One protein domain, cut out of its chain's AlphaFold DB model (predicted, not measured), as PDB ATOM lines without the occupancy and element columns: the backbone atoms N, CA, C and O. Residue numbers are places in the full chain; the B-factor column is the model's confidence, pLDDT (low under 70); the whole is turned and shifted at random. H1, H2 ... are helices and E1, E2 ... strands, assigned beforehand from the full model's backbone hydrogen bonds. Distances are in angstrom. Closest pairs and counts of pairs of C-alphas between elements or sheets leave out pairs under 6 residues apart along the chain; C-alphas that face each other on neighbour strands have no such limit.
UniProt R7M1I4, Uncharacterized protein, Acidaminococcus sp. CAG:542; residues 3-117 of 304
ATOM      1  N   VAL A   3     -45.324  38.294 -31.228       97.94
ATOM      2  CA  VAL A   3     -46.661  38.721 -30.807       97.94
ATOM      3  C   VAL A   3     -46.889  38.241 -29.386       97.94
ATOM      4  O   VAL A   3     -46.753  37.051 -29.112       97.94
ATOM      5  N   SER A   4     -47.270  39.150 -28.500       97.94
ATOM      6  CA  SER A   4     -47.732  38.870 -27.144       97.94
ATOM      7  C   SER A   4     -49.179  39.321 -27.010       97.94
ATOM      8  O   SER A   4     -49.547  40.388 -27.496       97.94
ATOM      9  N   VAL A   5     -50.014  38.503 -26.375       97.44
ATOM     10  CA  VAL A   5     -51.425  38.801 -26.143       97.44
ATOM     11  C   VAL A   5     -51.792  38.483 -24.702       97.44
ATOM     12  O   VAL A   5     -51.531  37.384 -24.209       97.44
ATOM     13  N   THR A   6     -52.456  39.437 -24.063       96.75
ATOM     14  CA  THR A   6     -53.024  39.332 -22.722       96.75
ATOM     15  C   THR A   6     -54.543  39.429 -22.797       96.75
ATOM     16  O   THR A   6     -55.079  40.463 -23.197       96.75
ATOM     17  N   ASP A   7     -55.243  38.376 -22.385       95.25
ATOM     18  CA  ASP A   7     -56.677  38.429 -22.098       95.25
ATOM     19  C   ASP A   7     -56.878  38.904 -20.650       95.25
ATOM     20  O   ASP A   7     -56.594  38.174 -19.694       95.25
ATOM     21  N   LYS A   8     -57.364  40.140 -20.499       94.50
ATOM     22  CA  LYS A   8     -57.624  40.788 -19.207       94.50
ATOM     23  C   LYS A   8     -58.762  40.130 -18.433       94.50
ATOM     24  O   LYS A   8     -58.734  40.172 -17.207       94.50
ATOM     25  N   ASP A   9     -59.732  39.518 -19.116       91.81
ATOM     26  CA  ASP A   9     -60.868  38.864 -18.458       91.81
ATOM     27  C   ASP A   9     -60.402  37.609 -17.701       91.81
ATOM     28  O   ASP A   9     -60.880  37.302 -16.610       91.81
ATOM     29  N   ARG A  10     -59.466  36.860 -18.303       88.75
ATOM     30  CA  ARG A  10     -59.025  35.539 -17.822       88.75
ATOM     31  C   ARG A  10     -57.645  35.547 -17.166       88.75
ATOM     32  O   ARG A  10     -57.237  34.518 -16.630       88.75
ATOM     33  N   GLY A  11     -56.910  36.657 -17.249       89.12
ATOM     34  CA  GLY A  11     -55.506  36.730 -16.830       89.12
ATOM     35  C   GLY A  11     -54.603  35.782 -17.626       89.12
ATOM     36  O   GLY A  11     -53.617  35.270 -17.097       89.12
ATOM     37  N   LEU A  12     -54.972  35.479 -18.875       91.56
ATOM     38  CA  LEU A  12     -54.229  34.554 -19.727       91.56
ATOM     39  C   LEU A  12     -53.268  35.313 -20.628       91.56
ATOM     40  O   LEU A  12     -53.640  36.281 -21.286       91.56
ATOM     41  N   HIS A  13     -52.052  34.789 -20.719       94.50
ATOM     42  CA  HIS A  13     -51.019  35.297 -21.606       94.50
ATOM     43  C   HIS A  13     -50.663  34.237 -22.647       94.50
ATOM     44  O   HIS A  13     -50.425  33.070 -22.316       94.50
ATOM     45  N   LYS A  14     -50.622  34.639 -23.916       95.75
ATOM     46  CA  LYS A  14     -50.148  33.819 -25.034       95.75
ATOM     47  C   LYS A  14     -49.172  34.626 -25.863       95.75
ATOM     48  O   LYS A  14     -49.324  35.831 -26.015       95.75
ATOM     49  N   SER A  15     -48.193  33.946 -26.438       96.69
ATOM     50  CA  SER A  15     -47.252  34.576 -27.349       96.69
ATOM     51  C   SER A  15     -46.921  33.665 -28.515       96.69
ATOM     52  O   SER A  15     -46.944  32.441 -28.374       96.69
ATOM     53  N   SER A  16     -46.548  34.272 -29.631       96.94
ATOM     54  CA  SER A  16     -46.028  33.597 -30.811       96.94
ATOM     55  C   SER A  16     -44.742  34.279 -31.256       96.94
ATOM     56  O   SER A  16     -44.634  35.505 -31.225       96.94
ATOM     57  N   ASN A  17     -43.757  33.484 -31.657       96.50
ATOM     58  CA  ASN A  17     -42.526  33.974 -32.258       96.50
ATOM     59  C   ASN A  17     -42.324  33.249 -33.584       96.50
ATOM     60  O   ASN A  17     -42.238  32.021 -33.613       96.50
ATOM     61  N   VAL A  18     -42.282  34.012 -34.671       94.69
ATOM     62  CA  VAL A  18     -42.199  33.481 -36.030       94.69
ATOM     63  C   VAL A  18     -41.140  34.217 -36.834       94.69
ATOM     64  O   VAL A  18     -40.948  35.434 -36.713       94.69
ATOM     65  N   GLN A  19     -40.482  33.469 -37.711       92.38
ATOM     66  CA  GLN A  19     -39.641  34.032 -38.752       92.38
ATOM     67  C   GLN A  19     -40.509  34.316 -39.978       92.38
ATOM     68  O   GLN A  19     -41.132  33.409 -40.524       92.38
ATOM     69  N   LEU A  20     -40.570  35.583 -40.384       86.94
ATOM     70  CA  LEU A  20     -41.279  35.984 -41.593       86.94
ATOM     71  C   LEU A  20     -40.362  35.798 -42.801       86.94
ATOM     72  O   LEU A  20     -39.170  36.103 -42.737       86.94
ATOM     73  N   ILE A  21     -40.930  35.320 -43.903       86.44
ATOM     74  CA  ILE A  21     -40.276  35.373 -45.212       86.44
ATOM     75  C   ILE A  21     -40.298  36.832 -45.668       86.44
ATOM     76  O   ILE A  21     -41.305  37.504 -45.485       86.44
ATOM     77  N   THR A  22     -39.211  37.328 -46.252       75.19
ATOM     78  CA  THR A  22     -39.087  38.719 -46.719       75.19
ATOM     79  C   THR A  22     -39.593  38.867 -48.154       75.19
ATOM     80  O   THR A  22     -38.825  39.198 -49.055       75.19
ATOM     81  N   ASP A  23     -40.867  38.559 -48.367       88.56
ATOM     82  CA  ASP A  23     -41.546  38.711 -49.654       88.56
ATOM     83  C   ASP A  23     -42.625  39.800 -49.550       88.56
ATOM     84  O   ASP A  23     -43.402  39.819 -48.594       88.56
ATOM     85  N   GLU A  24     -42.630  40.735 -50.500       84.56
ATOM     86  CA  GLU A  24     -43.480  41.934 -50.469       84.56
ATOM     87  C   GLU A  24     -44.979  41.602 -50.474       84.56
ATOM     88  O   GLU A  24     -45.748  42.244 -49.752       84.56
ATOM     89  N   ASP A  25     -45.375  40.534 -51.171       86.44
ATOM     90  CA  ASP A  25     -46.770  40.115 -51.297       86.44
ATOM     91  C   ASP A  25     -47.222  39.251 -50.107       86.44
ATOM     92  O   ASP A  25     -48.376  39.316 -49.663       86.44
ATOM     93  N   LEU A  26     -46.318  38.434 -49.557       89.50
ATOM     94  CA  LEU A  26     -46.654  37.492 -48.486       89.50
ATOM     95  C   LEU A  26     -46.614  38.115 -47.090       89.50
ATOM     96  O   LEU A  26     -47.422  37.740 -46.235       89.50
ATOM     97  N   VAL A  27     -45.693  39.050 -46.832       90.88
ATOM     98  CA  VAL A  27     -45.471  39.611 -45.487       90.88
ATOM     99  C   VAL A  27     -46.753  40.177 -44.862       90.88
ATOM    100  O   VAL A  27     -47.062  39.765 -43.741       90.88
ATOM    101  N   PRO A  28     -47.553  41.036 -45.532       89.94
ATOM    102  CA  PRO A  28     -48.777  41.572 -44.933       89.94
ATOM    103  C   PRO A  28     -49.778  40.484 -44.523       89.94
ATOM    104  O   PRO A  28     -50.392  40.580 -43.465       89.94
ATOM    105  N   SER A  29     -49.923  39.432 -45.332       90.44
ATOM    106  CA  SER A  29     -50.852  38.327 -45.054       90.44
ATOM    107  C   SER A  29     -50.356  37.418 -43.923       90.44
ATOM    108  O   SER A  29     -51.149  36.923 -43.124       90.44
ATOM    109  N   LEU A  30     -49.039  37.208 -43.825       93.06
ATOM    110  CA  LEU A  30     -48.436  36.437 -42.735       93.06
ATOM    111  C   LEU A  30     -48.533  37.180 -41.397       93.06
ATOM    112  O   LEU A  30     -48.837  36.558 -40.380       93.06
ATOM    113  N   VAL A  31     -48.306  38.496 -41.397       94.12
ATOM    114  CA  VAL A  31     -48.437  39.348 -40.204       94.12
ATOM    115  C   VAL A  31     -49.867  39.314 -39.662       94.12
ATOM    116  O   VAL A  31     -50.045  39.083 -38.462       94.12
ATOM    117  N   ASP A  32     -50.863  39.459 -40.541       91.94
ATOM    118  CA  ASP A  32     -52.292  39.325 -40.223       91.94
ATOM    119  C   ASP A  32     -52.594  37.952 -39.604       91.94
ATOM    120  O   ASP A  32     -53.033  37.836 -38.460       91.94
ATOM    121  N   GLY A  33     -52.243  36.874 -40.313       92.62
ATOM    122  CA  GLY A  33     -52.531  35.511 -39.869       92.62
ATOM    123  C   GLY A  33     -51.900  35.163 -38.518       92.62
ATOM    124  O   GLY A  33     -52.547  34.543 -37.670       92.62
ATOM    125  N   VAL A  34     -50.649  35.567 -38.280       94.75
ATOM    126  CA  VAL A  34     -49.945  35.305 -37.012       94.75
ATOM    127  C   VAL A  34     -50.572  36.098 -35.867       94.75
ATOM    128  O   VAL A  34     -50.790  35.537 -34.786       94.75
ATOM    129  N   THR A  35     -50.885  37.374 -36.091       94.44
ATOM    130  CA  THR A  35     -51.464  38.240 -35.056       94.44
ATOM    131  C   THR A  35     -52.878  37.788 -34.710       94.44
ATOM    132  O   THR A  35     -53.148  37.473 -33.546       94.44
ATOM    133  N   TYR A  36     -53.742  37.625 -35.714       92.50
ATOM    134  CA  TYR A  36     -55.107  37.135 -35.546       92.50
ATOM    135  C   TYR A  36     -55.164  35.775 -34.835       92.50
ATOM    136  O   TYR A  36     -55.958  35.596 -33.905       92.50
ATOM    137  N   ASN A  37     -54.312  34.817 -35.222       92.56
ATOM    138  CA  ASN A  37     -54.283  33.500 -34.579       92.56
ATOM    139  C   ASN A  37     -53.833  33.591 -33.118       92.56
ATOM    140  O   ASN A  37     -54.468  32.987 -32.254       92.56
ATOM    141  N   THR A  38     -52.793  34.373 -32.815       94.50
ATOM    142  CA  THR A  38     -52.309  34.533 -31.433       94.50
ATOM    143  C   THR A  38     -53.375  35.192 -30.554       94.50
ATOM    144  O   THR A  38     -53.625  34.734 -29.437       94.50
ATOM    145  N   VAL A  39     -54.074  36.209 -31.077       93.06
ATOM    146  CA  VAL A  39     -55.199  36.861 -30.387       93.06
ATOM    147  C   VAL A  39     -56.354  35.888 -30.171       93.06
ATOM    148  O   VAL A  39     -56.905  35.808 -29.071       93.06
ATOM    149  N   SER A  40     -56.693  35.098 -31.187       90.44
ATOM    150  CA  SER A  40     -57.753  34.091 -31.105       90.44
ATOM    151  C   SER A  40     -57.441  33.007 -30.069       90.44
ATOM    152  O   SER A  40     -58.322  32.636 -29.295       90.44
ATOM    153  N   MET A  41     -56.188  32.544 -30.003       90.75
ATOM    154  CA  MET A  41     -55.725  31.567 -29.010       90.75
ATOM    155  C   MET A  41     -55.733  32.112 -27.577       90.75
ATOM    156  O   MET A  41     -55.922  31.337 -26.642       90.75
ATOM    157  N   ALA A  42     -55.492  33.412 -27.390       90.81
ATOM    158  CA  ALA A  42     -55.518  34.042 -26.070       90.81
ATOM    159  C   ALA A  42     -56.948  34.226 -25.552       90.81
ATOM    160  O   ALA A  42     -57.240  33.838 -24.424       90.81
ATOM    161  N   LYS A  43     -57.835  34.767 -26.399       87.94
ATOM    162  CA  LYS A  43     -59.249  34.982 -26.061       87.94
ATOM    163  C   LYS A  43     -59.979  33.665 -25.832       87.94
ATOM    164  O   LYS A  43     -60.818  33.565 -24.938       87.94
ATOM    165  N   ASP A  44     -59.713  32.679 -26.698       83.88
ATOM    166  CA  ASP A  44     -60.379  31.370 -26.696       83.88
ATOM    167  C   ASP A  44     -61.923  31.518 -26.660       83.88
ATOM    168  O   ASP A  44     -62.677  30.779 -26.037       83.88
ATOM    169  N   ARG A  45     -62.395  32.560 -27.364       80.00
ATOM    170  CA  ARG A  45     -63.798  32.847 -27.673       80.00
ATOM    171  C   ARG A  45     -63.902  33.726 -28.916       80.00
ATOM    172  O   ARG A  45     -63.097  34.639 -29.124       80.00
ATOM    173  N   LYS A  46     -64.954  33.510 -29.703       77.81
ATOM    174  CA  LYS A  46     -65.444  34.519 -30.652       77.81
ATOM    175  C   LYS A  46     -66.374  35.468 -29.911       77.81
ATOM    176  O   LYS A  46     -67.140  35.039 -29.054       77.81
ATOM    177  N   GLY A  47     -66.293  36.751 -30.228       83.31
ATOM    178  CA  GLY A  47     -67.146  37.747 -29.600       83.31
ATOM    179  C   GLY A  47     -66.524  39.129 -29.570       83.31
ATOM    180  O   GLY A  47     -65.315  39.307 -29.797       83.31
ATOM    181  N   GLY A  48     -67.390  40.088 -29.264       90.06
ATOM    182  CA  GLY A  48     -67.030  41.478 -29.099       90.06
ATOM    183  C   GLY A  48     -66.171  41.751 -27.869       90.06
ATOM    184  O   GLY A  48     -65.901  40.869 -27.037       90.06
ATOM    185  N   GLY A  49     -65.731  42.997 -27.803       93.44
ATOM    186  CA  GLY A  49     -64.877  43.515 -26.756       93.44
ATOM    187  C   GLY A  49     -63.994  44.651 -27.247       93.44
ATOM    188  O   GLY A  49     -64.096  45.092 -28.398       93.44
ATOM    189  N   THR A  50     -63.103  45.081 -26.365       95.06
ATOM    190  CA  THR A  50     -62.065  46.062 -26.663       95.06
ATOM    191  C   THR A  50     -60.704  45.379 -26.766       95.06
ATOM    192  O   THR A  50     -60.422  44.376 -26.101       95.06
ATOM    193  N   SER A  51     -59.856  45.912 -27.639       95.19
ATOM    194  CA  SER A  51     -58.464  45.508 -27.776       95.19
ATOM    195  C   SER A  51     -57.573  46.733 -27.886       95.19
ATOM    196  O   SER A  51     -57.867  47.653 -28.649       95.19
ATOM    197  N   ARG A  52     -56.492  46.749 -27.112       96.06
ATOM    198  CA  ARG A  52     -55.401  47.712 -27.202       96.06
ATOM    199  C   ARG A  52     -54.225  47.013 -27.860       96.06
ATOM    200  O   ARG A  52     -53.770  45.992 -27.357       96.06
ATOM    201  N   ILE A  53     -53.734  47.570 -28.956       96.06
ATOM    202  CA  ILE A  53     -52.565  47.063 -29.669       96.06
ATOM    203  C   ILE A  53     -51.442  48.090 -29.599       96.06
ATOM    204  O   ILE A  53     -51.643  49.282 -29.833       96.06
ATOM    205  N   ARG A  54     -50.243  47.612 -29.298       97.44
ATOM    206  CA  ARG A  54     -48.983  48.340 -29.395       97.44
ATOM    207  C   ARG A  54     -48.093  47.582 -30.347       97.44
ATOM    208  O   ARG A  54     -47.899  46.380 -30.184       97.44
ATOM    209  N   PHE A  55     -47.518  48.266 -31.322       97.56
ATOM    210  CA  PHE A  55     -46.563  47.618 -32.203       97.56
ATOM    211  C   PHE A  55     -45.384  48.511 -32.547       97.56
ATOM    212  O   PHE A  55     -45.463  49.743 -32.552       97.56
ATOM    213  N   THR A  56     -44.259  47.862 -32.827       98.25
ATOM    214  CA  THR A  56     -43.072  48.482 -33.407       98.25
ATOM    215  C   THR A  56     -42.628  47.664 -34.608       98.25
ATOM    216  O   THR A  56     -42.364  46.472 -34.463       98.25
ATOM    217  N   ILE A  57     -42.509  48.312 -35.765       97.25
ATOM    218  CA  ILE A  57     -41.899  47.736 -36.967       97.25
ATOM    219  C   ILE A  57     -40.536  48.390 -37.155       97.25
ATOM    220  O   ILE A  57     -40.440  49.619 -37.221       97.25
ATOM    221  N   THR A  58     -39.497  47.569 -37.251       96.94
ATOM    222  CA  THR A  58     -38.149  47.989 -37.636       96.94
ATOM    223  C   THR A  58     -37.881  47.477 -39.041       96.94
ATOM    224  O   THR A  58     -38.030  46.284 -39.313       96.94
ATOM    225  N   ALA A  59     -37.512  48.376 -39.943       95.12
ATOM    226  CA  ALA A  59     -37.300  48.069 -41.348       95.12
ATOM    227  C   ALA A  59     -36.127  48.873 -41.917       95.12
ATOM    228  O   ALA A  59     -35.639  49.822 -41.305       95.12
ATOM    229  N   GLN A  60     -35.688  48.488 -43.108       94.56
ATOM    230  CA  GLN A  60     -34.623  49.143 -43.852       94.56
ATOM    231  C   GLN A  60     -35.112  49.427 -45.271       94.56
ATOM    232  O   GLN A  60     -35.409  48.494 -46.015       94.56
ATOM    233  N   GLY A  61     -35.195  50.707 -45.627       93.44
ATOM    234  CA  GLY A  61     -35.352  51.152 -47.008       93.44
ATOM    235  C   GLY A  61     -33.999  51.212 -47.719       93.44
ATOM    236  O   GLY A  61     -32.977  51.517 -47.090       93.44
ATOM    237  N   GLU A  62     -33.970  50.924 -49.021       91.56
ATOM    238  CA  GLU A  62     -32.759  51.075 -49.839       91.56
ATOM    239  C   GLU A  62     -32.335  52.547 -49.968       91.56
ATOM    240  O   GLU A  62     -31.140  52.850 -49.971       91.56
ATOM    241  N   LYS A  63     -33.303  53.469 -50.036       89.25
ATOM    242  CA  LYS A  63     -33.085  54.916 -50.188       89.25
ATOM    243  C   LYS A  63     -33.319  55.688 -48.895       89.25
ATOM    244  O   LYS A  63     -32.539  56.582 -48.579       89.25
ATOM    245  N   GLU A  64     -34.385  55.374 -48.162       87.00
ATOM    246  CA  GLU A  64     -34.747  56.080 -46.923       87.00
ATOM    247  C   GLU A  64     -33.850  55.693 -45.739       87.00
ATOM    248  O   GLU A  64     -33.768  56.423 -44.748       87.00
ATOM    249  N   GLY A  65     -33.147  54.562 -45.832       92.69
ATOM    250  CA  GLY A  65     -32.317  54.067 -44.746       92.69
ATOM    251  C   GLY A  65     -33.142  53.376 -43.647       92.69
ATOM    252  O   GLY A  65     -34.159  52.742 -43.941       92.69
ATOM    253  N   PRO A  66     -32.712  53.450 -42.375       95.50
ATOM    254  CA  PRO A  66     -33.432  52.832 -41.265       95.50
ATOM    255  C   PRO A  66     -34.818  53.452 -41.048       95.50
ATOM    256  O   PRO A  66     -34.954  54.663 -40.863       95.50
ATOM    257  N   ILE A  67     -35.846  52.608 -40.992       95.38
ATOM    258  CA  ILE A  67     -37.243  52.987 -40.772       95.38
ATOM    259  C   ILE A  67     -37.728  52.363 -39.463       95.38
ATOM    260  O   ILE A  67     -37.538  51.172 -39.206       95.38
ATOM    261  N   ARG A  68     -38.406  53.166 -38.639       96.06
ATOM    262  CA  ARG A  68     -39.059  52.694 -37.416       96.06
ATOM    263  C   ARG A  68     -40.474  53.244 -37.314       96.06
ATOM    264  O   ARG A  68     -40.663  54.453 -37.173       96.06
ATOM    265  N   LEU A  69     -41.456  52.350 -37.336       94.81
ATOM    266  CA  LEU A  69     -42.850  52.683 -37.055       94.81
ATOM    267  C   LEU A  69     -43.198  52.245 -35.638       94.81
ATOM    268  O   LEU A  69     -42.864  51.128 -35.247       94.81
ATOM    269  N   ARG A  70     -43.854  53.114 -34.867       95.69
ATOM    270  CA  ARG A  70     -44.337  52.795 -33.518       95.69
ATOM    271  C   ARG A  70     -45.725  53.379 -33.333       95.69
ATOM    272  O   ARG A  70     -45.901  54.590 -33.434       95.69
ATOM    273  N   ARG A  71     -46.685  52.519 -33.010       93.12
ATOM    274  CA  ARG A  71     -48.076  52.911 -32.784       93.12
ATOM    275  C   ARG A  71     -48.639  52.218 -31.560       93.12
ATOM    276  O   ARG A  71     -48.236  51.106 -31.215       93.12
ATOM    277  N   GLU A  72     -49.580  52.901 -30.933       94.19
ATOM    278  CA  GLU A  72     -50.457  52.380 -29.898       94.19
ATOM    279  C   GLU A  72     -51.866  52.863 -30.213       94.19
ATOM    280  O   GLU A  72     -52.049  54.035 -30.541       94.19
ATOM    281  N   ASN A  73     -52.840  51.960 -30.162       92.00
ATOM    282  CA  ASN A  73     -54.222  52.303 -30.454       92.00
ATOM    283  C   ASN A  73     -55.192  51.324 -29.790       92.00
ATOM    284  O   ASN A  73     -54.806  50.234 -29.355       92.00
ATOM    285  N   MET A  74     -56.464  51.710 -29.729       93.50
ATOM    286  CA  MET A  74     -57.547  50.890 -29.199       93.50
ATOM    287  C   MET A  74     -58.685  50.738 -30.208       93.50
ATOM    288  O   MET A  74     -59.080  51.684 -30.893       93.50
ATOM    289  N   PHE A  75     -59.239  49.533 -30.255       92.31
ATOM    290  CA  PHE A  75     -60.334  49.144 -31.132       92.31
ATOM    291  C   PHE A  75     -61.451  48.501 -30.328       92.31
ATOM    292  O   PHE A  75     -61.198  47.779 -29.366       92.31
ATOM    293  N   TYR A  76     -62.688  48.743 -30.747       92.50
ATOM    294  CA  TYR A  76     -63.865  48.088 -30.200       92.50
ATOM    295  C   TYR A  76     -64.667  47.467 -31.335       92.50
ATOM    296  O   TYR A  76     -64.820  48.052 -32.407       92.50
ATOM    297  N   SER A  77     -65.196  46.278 -31.082       91.19
ATOM    298  CA  SER A  77     -66.117  45.598 -31.981       91.19
ATOM    299  C   SER A  77     -67.166  44.886 -31.148       91.19
ATOM    300  O   SER A  77     -66.831  44.191 -30.192       91.19
ATOM    301  N   ALA A  78     -68.439  45.034 -31.514       89.25
ATOM    302  CA  ALA A  78     -69.531  44.336 -30.839       89.25
ATOM    303  C   ALA A  78     -69.611  42.848 -31.232       89.25
ATOM    304  O   ALA A  78     -70.125  42.036 -30.465       89.25
ATOM    305  N   SER A  79     -69.108  42.482 -32.414       88.81
ATOM    306  CA  SER A  79     -69.221  41.129 -32.971       88.81
ATOM    307  C   SER A  79     -67.934  40.324 -32.816       88.81
ATOM    308  O   SER A  79     -67.955  39.216 -32.285       88.81
ATOM    309  N   ASP A  80     -66.810  40.880 -33.267       87.69
ATOM    310  CA  ASP A  80     -65.511  40.217 -33.245       87.69
ATOM    311  C   ASP A  80     -64.376  41.238 -33.185       87.69
ATOM    312  O   ASP A  80     -64.060  41.906 -34.173       87.69
ATOM    313  N   ILE A  81     -63.766  41.365 -32.007       90.25
ATOM    314  CA  ILE A  81     -62.614  42.250 -31.817       90.25
ATOM    315  C   ILE A  81     -61.312  41.665 -32.389       90.25
ATOM    316  O   ILE A  81     -60.390  42.418 -32.702       90.25
ATOM    317  N   GLY A  82     -61.236  40.344 -32.597       87.12
ATOM    318  CA  GLY A  82     -60.026  39.695 -33.116       87.12
ATOM    319  C   GLY A  82     -59.647  40.214 -34.502       87.12
ATOM    320  O   GLY A  82     -58.501  40.583 -34.714       87.12
ATOM    321  N   LYS A  83     -60.634  40.352 -35.396       83.44
ATOM    322  CA  LYS A  83     -60.444  40.833 -36.779       83.44
ATOM    323  C   LYS A  83     -60.051  42.304 -36.907       83.44
ATOM    324  O   LYS A  83     -59.573  42.715 -37.956       83.44
ATOM    325  N   LEU A  84     -60.370  43.123 -35.904       88.19
ATOM    326  CA  LEU A  84     -60.128  44.567 -35.961       88.19
ATOM    327  C   LEU A  84     -58.828  44.958 -35.245       88.19
ATOM    328  O   LEU A  84     -58.281  46.025 -35.520       88.19
ATOM    329  N   THR A  85     -58.342  44.097 -34.346       90.62
ATOM    330  CA  THR A  85     -57.211  44.367 -33.447       90.62
ATOM    331  C   THR A  85     -55.946  44.784 -34.195       90.62
ATOM    332  O   THR A  85     -55.277  45.720 -33.777       90.62
ATOM    333  N   ASP A  86     -55.623  44.122 -35.299       90.50
ATOM    334  CA  ASP A  86     -54.399  44.322 -36.081       90.50
ATOM    335  C   ASP A  86     -54.618  45.134 -37.363       90.50
ATOM    336  O   ASP A  86     -53.715  45.261 -38.189       90.50
ATOM    337  N   SER A  87     -55.786  45.758 -37.521       88.44
ATOM    338  CA  SER A  87     -56.128  46.547 -38.711       88.44
ATOM    339  C   SER A  87     -55.101  47.643 -39.032       88.44
ATOM    340  O   SER A  87     -54.695  47.795 -40.182       88.44
ATOM    341  N   GLU A  88     -54.622  48.376 -38.026       88.56
ATOM    342  CA  GLU A  88     -53.601  49.414 -38.211       88.56
ATOM    343  C   GLU A  88     -52.210  48.837 -38.507       88.56
ATOM    344  O   GLU A  88     -51.484  49.384 -39.338       88.56
ATOM    345  N   LEU A  89     -51.853  47.708 -37.886       93.12
ATOM    346  CA  LEU A  89     -50.612  46.982 -38.173       93.12
ATOM    347  C   LEU A  89     -50.590  46.487 -39.627       93.12
ATOM    348  O   LEU A  89     -49.569  46.584 -40.313       93.12
ATOM    349  N   ASN A  90     -51.734  46.011 -40.111       89.50
ATOM    350  CA  ASN A  90     -51.928  45.585 -41.488       89.50
ATOM    351  C   ASN A  90     -51.737  46.731 -42.481       89.50
ATOM    352  O   ASN A  90     -51.096  46.534 -43.514       89.50
ATOM    353  N   VAL A  91     -52.234  47.933 -42.170       87.19
ATOM    354  CA  VAL A  91     -51.970  49.105 -43.015       87.19
ATOM    355  C   VAL A  91     -50.504  49.526 -42.941       87.19
ATOM    356  O   VAL A  91     -49.926  49.836 -43.975       87.19
ATOM    357  N   ALA A  92     -49.878  49.500 -41.761       90.25
ATOM    358  CA  ALA A  92     -48.457  49.822 -41.621       90.25
ATOM    359  C   ALA A  92     -47.590  48.905 -42.494       90.25
ATOM    360  O   ALA A  92     -46.716  49.367 -43.224       90.25
ATOM    361  N   THR A  93     -47.863  47.604 -42.435       91.75
ATOM    362  CA  THR A  93     -47.108  46.584 -43.164       91.75
ATOM    363  C   THR A  93     -47.336  46.701 -44.671       91.75
ATOM    364  O   THR A  93     -46.371  46.708 -45.426       91.75
ATOM    365  N   ASP A  94     -48.584  46.890 -45.113       86.94
ATOM    366  CA  ASP A  94     -48.906  47.141 -46.525       86.94
ATOM    367  C   ASP A  94     -48.255  48.433 -47.043       86.94
ATOM    368  O   ASP A  94     -47.646  48.445 -48.105       86.94
ATOM    369  N   MET A  95     -48.303  49.513 -46.260       86.75
ATOM    370  CA  MET A  95     -47.665  50.782 -46.603       86.75
ATOM    371  C   MET A  95     -46.148  50.644 -46.743       86.75
ATOM    372  O   MET A  95     -45.566  51.377 -47.531       86.75
ATOM    373  N   LEU A  96     -45.498  49.760 -45.983       90.94
ATOM    374  CA  LEU A  96     -44.062  49.519 -46.104       90.94
ATOM    375  C   LEU A  96     -43.734  48.644 -47.316       90.94
ATOM    376  O   LEU A  96     -42.885  49.034 -48.114       90.94
ATOM    377  N   MET A  97     -44.398  47.496 -47.464       89.31
ATOM    378  CA  MET A  97     -44.065  46.517 -48.506       89.31
ATOM    379  C   MET A  97     -44.546  46.957 -49.895       89.31
ATOM    380  O   MET A  97     -43.817  46.809 -50.864       89.31
ATOM    381  N   ASN A  98     -45.722  47.586 -49.990       86.12
ATOM    382  CA  ASN A  98     -46.372  47.950 -51.256       86.12
ATOM    383  C   ASN A  98     -46.269  49.451 -51.581       86.12
ATOM    384  O   ASN A  98     -47.192  50.064 -52.137       86.12
ATOM    385  N   ASN A  99     -45.147  50.081 -51.219       84.06
ATOM    386  CA  ASN A  99     -44.887  51.479 -51.554       84.06
ATOM    387  C   ASN A  99     -44.195  51.615 -52.923       84.06
ATOM    388  O   ASN A  99     -43.467  50.741 -53.373       84.06
ATOM    389  N   ARG A 100     -44.395  52.752 -53.596       83.94
ATOM    390  CA  ARG A 100     -43.832  53.012 -54.937       83.94
ATOM    391  C   ARG A 100     -42.473  53.720 -54.944       83.94
ATOM    392  O   ARG A 100     -41.983  54.084 -56.010       83.94
ATOM    393  N   PHE A 101     -41.943  54.067 -53.778       85.88
ATOM    394  CA  PHE A 101     -40.835  55.013 -53.643       85.88
ATOM    395  C   PHE A 101     -39.503  54.308 -53.396       85.88
ATOM    396  O   PHE A 101     -38.479  54.678 -53.988       85.88
ATOM    397  N   ASP A 102     -39.531  53.310 -52.519       85.94
ATOM    398  CA  ASP A 102     -38.360  52.638 -51.992       85.94
ATOM    399  C   ASP A 102     -38.645  51.159 -51.748       85.94
ATOM    400  O   ASP A 102     -39.730  50.798 -51.300       85.94
ATOM    401  N   LYS A 103     -37.666  50.300 -52.005       90.50
ATOM    402  CA  LYS A 103     -37.785  48.900 -51.617       90.50
ATOM    403  C   LYS A 103     -37.488  48.792 -50.128       90.50
ATOM    404  O   LYS A 103     -36.469  49.302 -49.661       90.50
ATOM    405  N   VAL A 104     -38.380  48.153 -49.378       92.19
ATOM    406  CA  VAL A 104     -38.282  48.064 -47.917       92.19
ATOM    407  C   VAL A 104     -38.155  46.613 -47.490       92.19
ATOM    408  O   VAL A 104     -38.961  45.767 -47.853       92.19
ATOM    409  N   THR A 105     -37.158  46.338 -46.654       92.44
ATOM    410  CA  THR A 105     -37.009  45.050 -45.977       92.44
ATOM    411  C   THR A 105     -37.387  45.206 -44.511       92.44
ATOM    412  O   THR A 105     -36.720  45.928 -43.767       92.44
ATOM    413  N   ILE A 106     -38.443  44.522 -44.073       94.06
ATOM    414  CA  ILE A 106     -38.787  44.447 -42.649       94.06
ATOM    415  C   ILE A 106     -37.781  43.539 -41.940       94.06
ATOM    416  O   ILE A 106     -37.566  42.398 -42.338       94.06
ATOM    417  N   GLN A 107     -37.176  44.057 -40.876       94.00
ATOM    418  CA  GLN A 107     -36.210  43.336 -40.049       94.00
ATOM    419  C   GLN A 107     -36.894  42.697 -38.844       94.00
ATOM    420  O   GLN A 107     -36.611  41.552 -38.502       94.00
ATOM    421  N   ASP A 108     -37.800  43.437 -38.202       95.38
ATOM    422  CA  ASP A 108     -38.486  42.968 -37.008       95.38
ATOM    423  C   ASP A 108     -39.857  43.628 -36.816       95.38
ATOM    424  O   ASP A 108     -40.074  44.784 -37.187       95.38
ATOM    425  N   ILE A 109     -40.770  42.879 -36.200       97.56
ATOM    426  CA  ILE A 109     -42.105  43.333 -35.810       97.56
ATOM    427  C   ILE A 109     -42.360  42.812 -34.399       97.56
ATOM    428  O   ILE A 109     -42.428  41.598 -34.197       97.56
ATOM    429  N   ASN A 110     -42.542  43.730 -33.453       98.25
ATOM    430  CA  ASN A 110     -43.000  43.420 -32.102       98.25
ATOM    431  C   ASN A 110     -44.425  43.915 -31.939       98.25
ATOM    432  O   ASN A 110     -44.689  45.093 -32.184       98.25
ATOM    433  N   VAL A 111     -45.312  43.031 -31.504       98.31
ATOM    434  CA  VAL A 111     -46.726  43.312 -31.270       98.31
ATOM    435  C   VAL A 111     -47.075  42.899 -29.851       98.31
ATOM    436  O   VAL A 111     -46.755  41.796 -29.415       98.31
ATOM    437  N   ASP A 112     -47.755  43.782 -29.144       98.19
ATOM    438  CA  ASP A 112     -48.295  43.549 -27.819       98.19
ATOM    439  C   ASP A 112     -49.774  43.934 -27.818       98.19
ATOM    440  O   ASP A 112     -50.146  45.032 -28.237       98.19
ATOM    441  N   VAL A 113     -50.622  43.000 -27.404       97.62
ATOM    442  CA  VAL A 113     -52.075  43.142 -27.427       97.62
ATOM    443  C   VAL A 113     -52.633  42.897 -26.036       97.62
ATOM    444  O   VAL A 113     -52.339  41.892 -25.393       97.62
ATOM    445  N   GLU A 114     -53.527  43.770 -25.603       96.88
ATOM    446  CA  GLU A 114     -54.394  43.553 -24.454       96.88
ATOM    447  C   GLU A 114     -55.841  43.508 -24.924       96.88
ATOM    448  O   GLU A 114     -56.296  44.429 -25.593       96.88
ATOM    449  N   THR A 115     -56.595  42.482 -24.545       95.25
ATOM    450  CA  THR A 115     -58.002  42.345 -24.934       95.25
ATOM    451  C   THR A 115     -58.893  42.058 -23.736       95.25
ATOM    452  O   THR A 115     -58.455  41.481 -22.745       95.25
ATOM    453  N   THR A 116     -60.141  42.507 -23.822       94.56
ATOM    454  CA  THR A 116     -61.179  42.361 -22.798       94.56
ATOM    455  C   THR A 116     -62.549  42.224 -23.463       94.56
ATOM    456  O   THR A 116     -62.760  42.684 -24.587       94.56
ATOM    457  N   SER A 117     -63.501  41.590 -22.785       93.12
ATOM    458  CA  SER A 117     -64.917  41.514 -23.164       93.12
ATOM    459  C   SER A 117     -65.658  42.830 -22.966       93.12
ATOM    460  O   SER A 117     -66.696  43.043 -23.595       93.12
TER     461      SER A 117
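What this domain is: This is residues 3 to 117 of the 304 residues of an uncharacterized protein of Acidaminococcus sp. CAG:542 (UniProt R7M1I4). A long, twisted sheet of five strands has two helices, H1 and H3, side by side over one face, while its other face is bare. H1 covers the E1 and E5 part, and the sheet curls round H3 on the E3 and E4 part; the long hairpin E3 and E4 runs along the longest axis. The printed part has 115 residues, with three named helices and five named strands in the order E1 E2 H1 E3 E4 H2 H3 E5, and is of the mixed class. The sheet is mixed, in the order E2, E1, E5, E3, E4. It is compact, with a radius of gyration of the C-alphas of 14.4 A, yet elongated, spanning 45 by 24 by 21 A.

How they stand to each other: E1, residues 3 to 7, and E2, residues 12 to 17, form an antiparallel hairpin, with N 5 and O 14 at 2.8 A, within hydrogen-bond range. H1, residues 26 to 43, is on the sheet at a height of 8.7 A; its closest C-alphas to E2 are Ala 42 and Lys 14, 5.5 A apart. E3, residues 49 to 61, and E4, residues 65 to 77, form a second antiparallel hairpin, with N 55 and O 71 at 2.9 A, within hydrogen-bond range. H2, residues 82 to 85, touches H1, which meets it with residues 36 to 40 alone; their closest C-alphas, of Gly 82 and Tyr 36, are 6.1 A apart. H3, residues 87 to 97, touches H1, which meets it with residues 27 to 32 alone, at a shallow tilt of 22 degrees, opposite ways; the closest C-alphas, of Thr 93 and Pro 28, are 5.6 A apart. The three helices are on the same face, and H1 and H3 with the sheet make two layers. E5, residues 104 to 116, is parallel to E1, with N 113 and O 4 at 2.8 A, and antiparallel to E3, with N 54 and O 112 at 2.8 A, both within hydrogen-bond range. E2, H1, E3 and E4, H2 H3, E5 are split strand-helix-strand units, two strands running the same way with other strands between them, each with a right-handed crossover. Every O i to N i+4 pair is within hydrogen-bond range in H1 and H3; H2 is too short for one.

Where its parts are: E1 begins at C-alpha 3 (-46.661, 38.721, -30.807). H1 measures 25.8 A, E3 36.6 A, E4 37.1 A, H3 15.5 A and E5 34.5 A from first to last C-alpha. E4 bends by 51 degrees at residue 74, and E5 by 67 degrees at residue 107. E5 ends at C-alpha 116 (-61.179, 42.361, -22.798).

The domain as a whole: The two C-alphas farthest apart, of Arg 10 and Lys 63, are 45.8 A apart. The printed part has no cut and no long link. The mean pLDDT of the printed part is 91.8, and no printed residue is under 70.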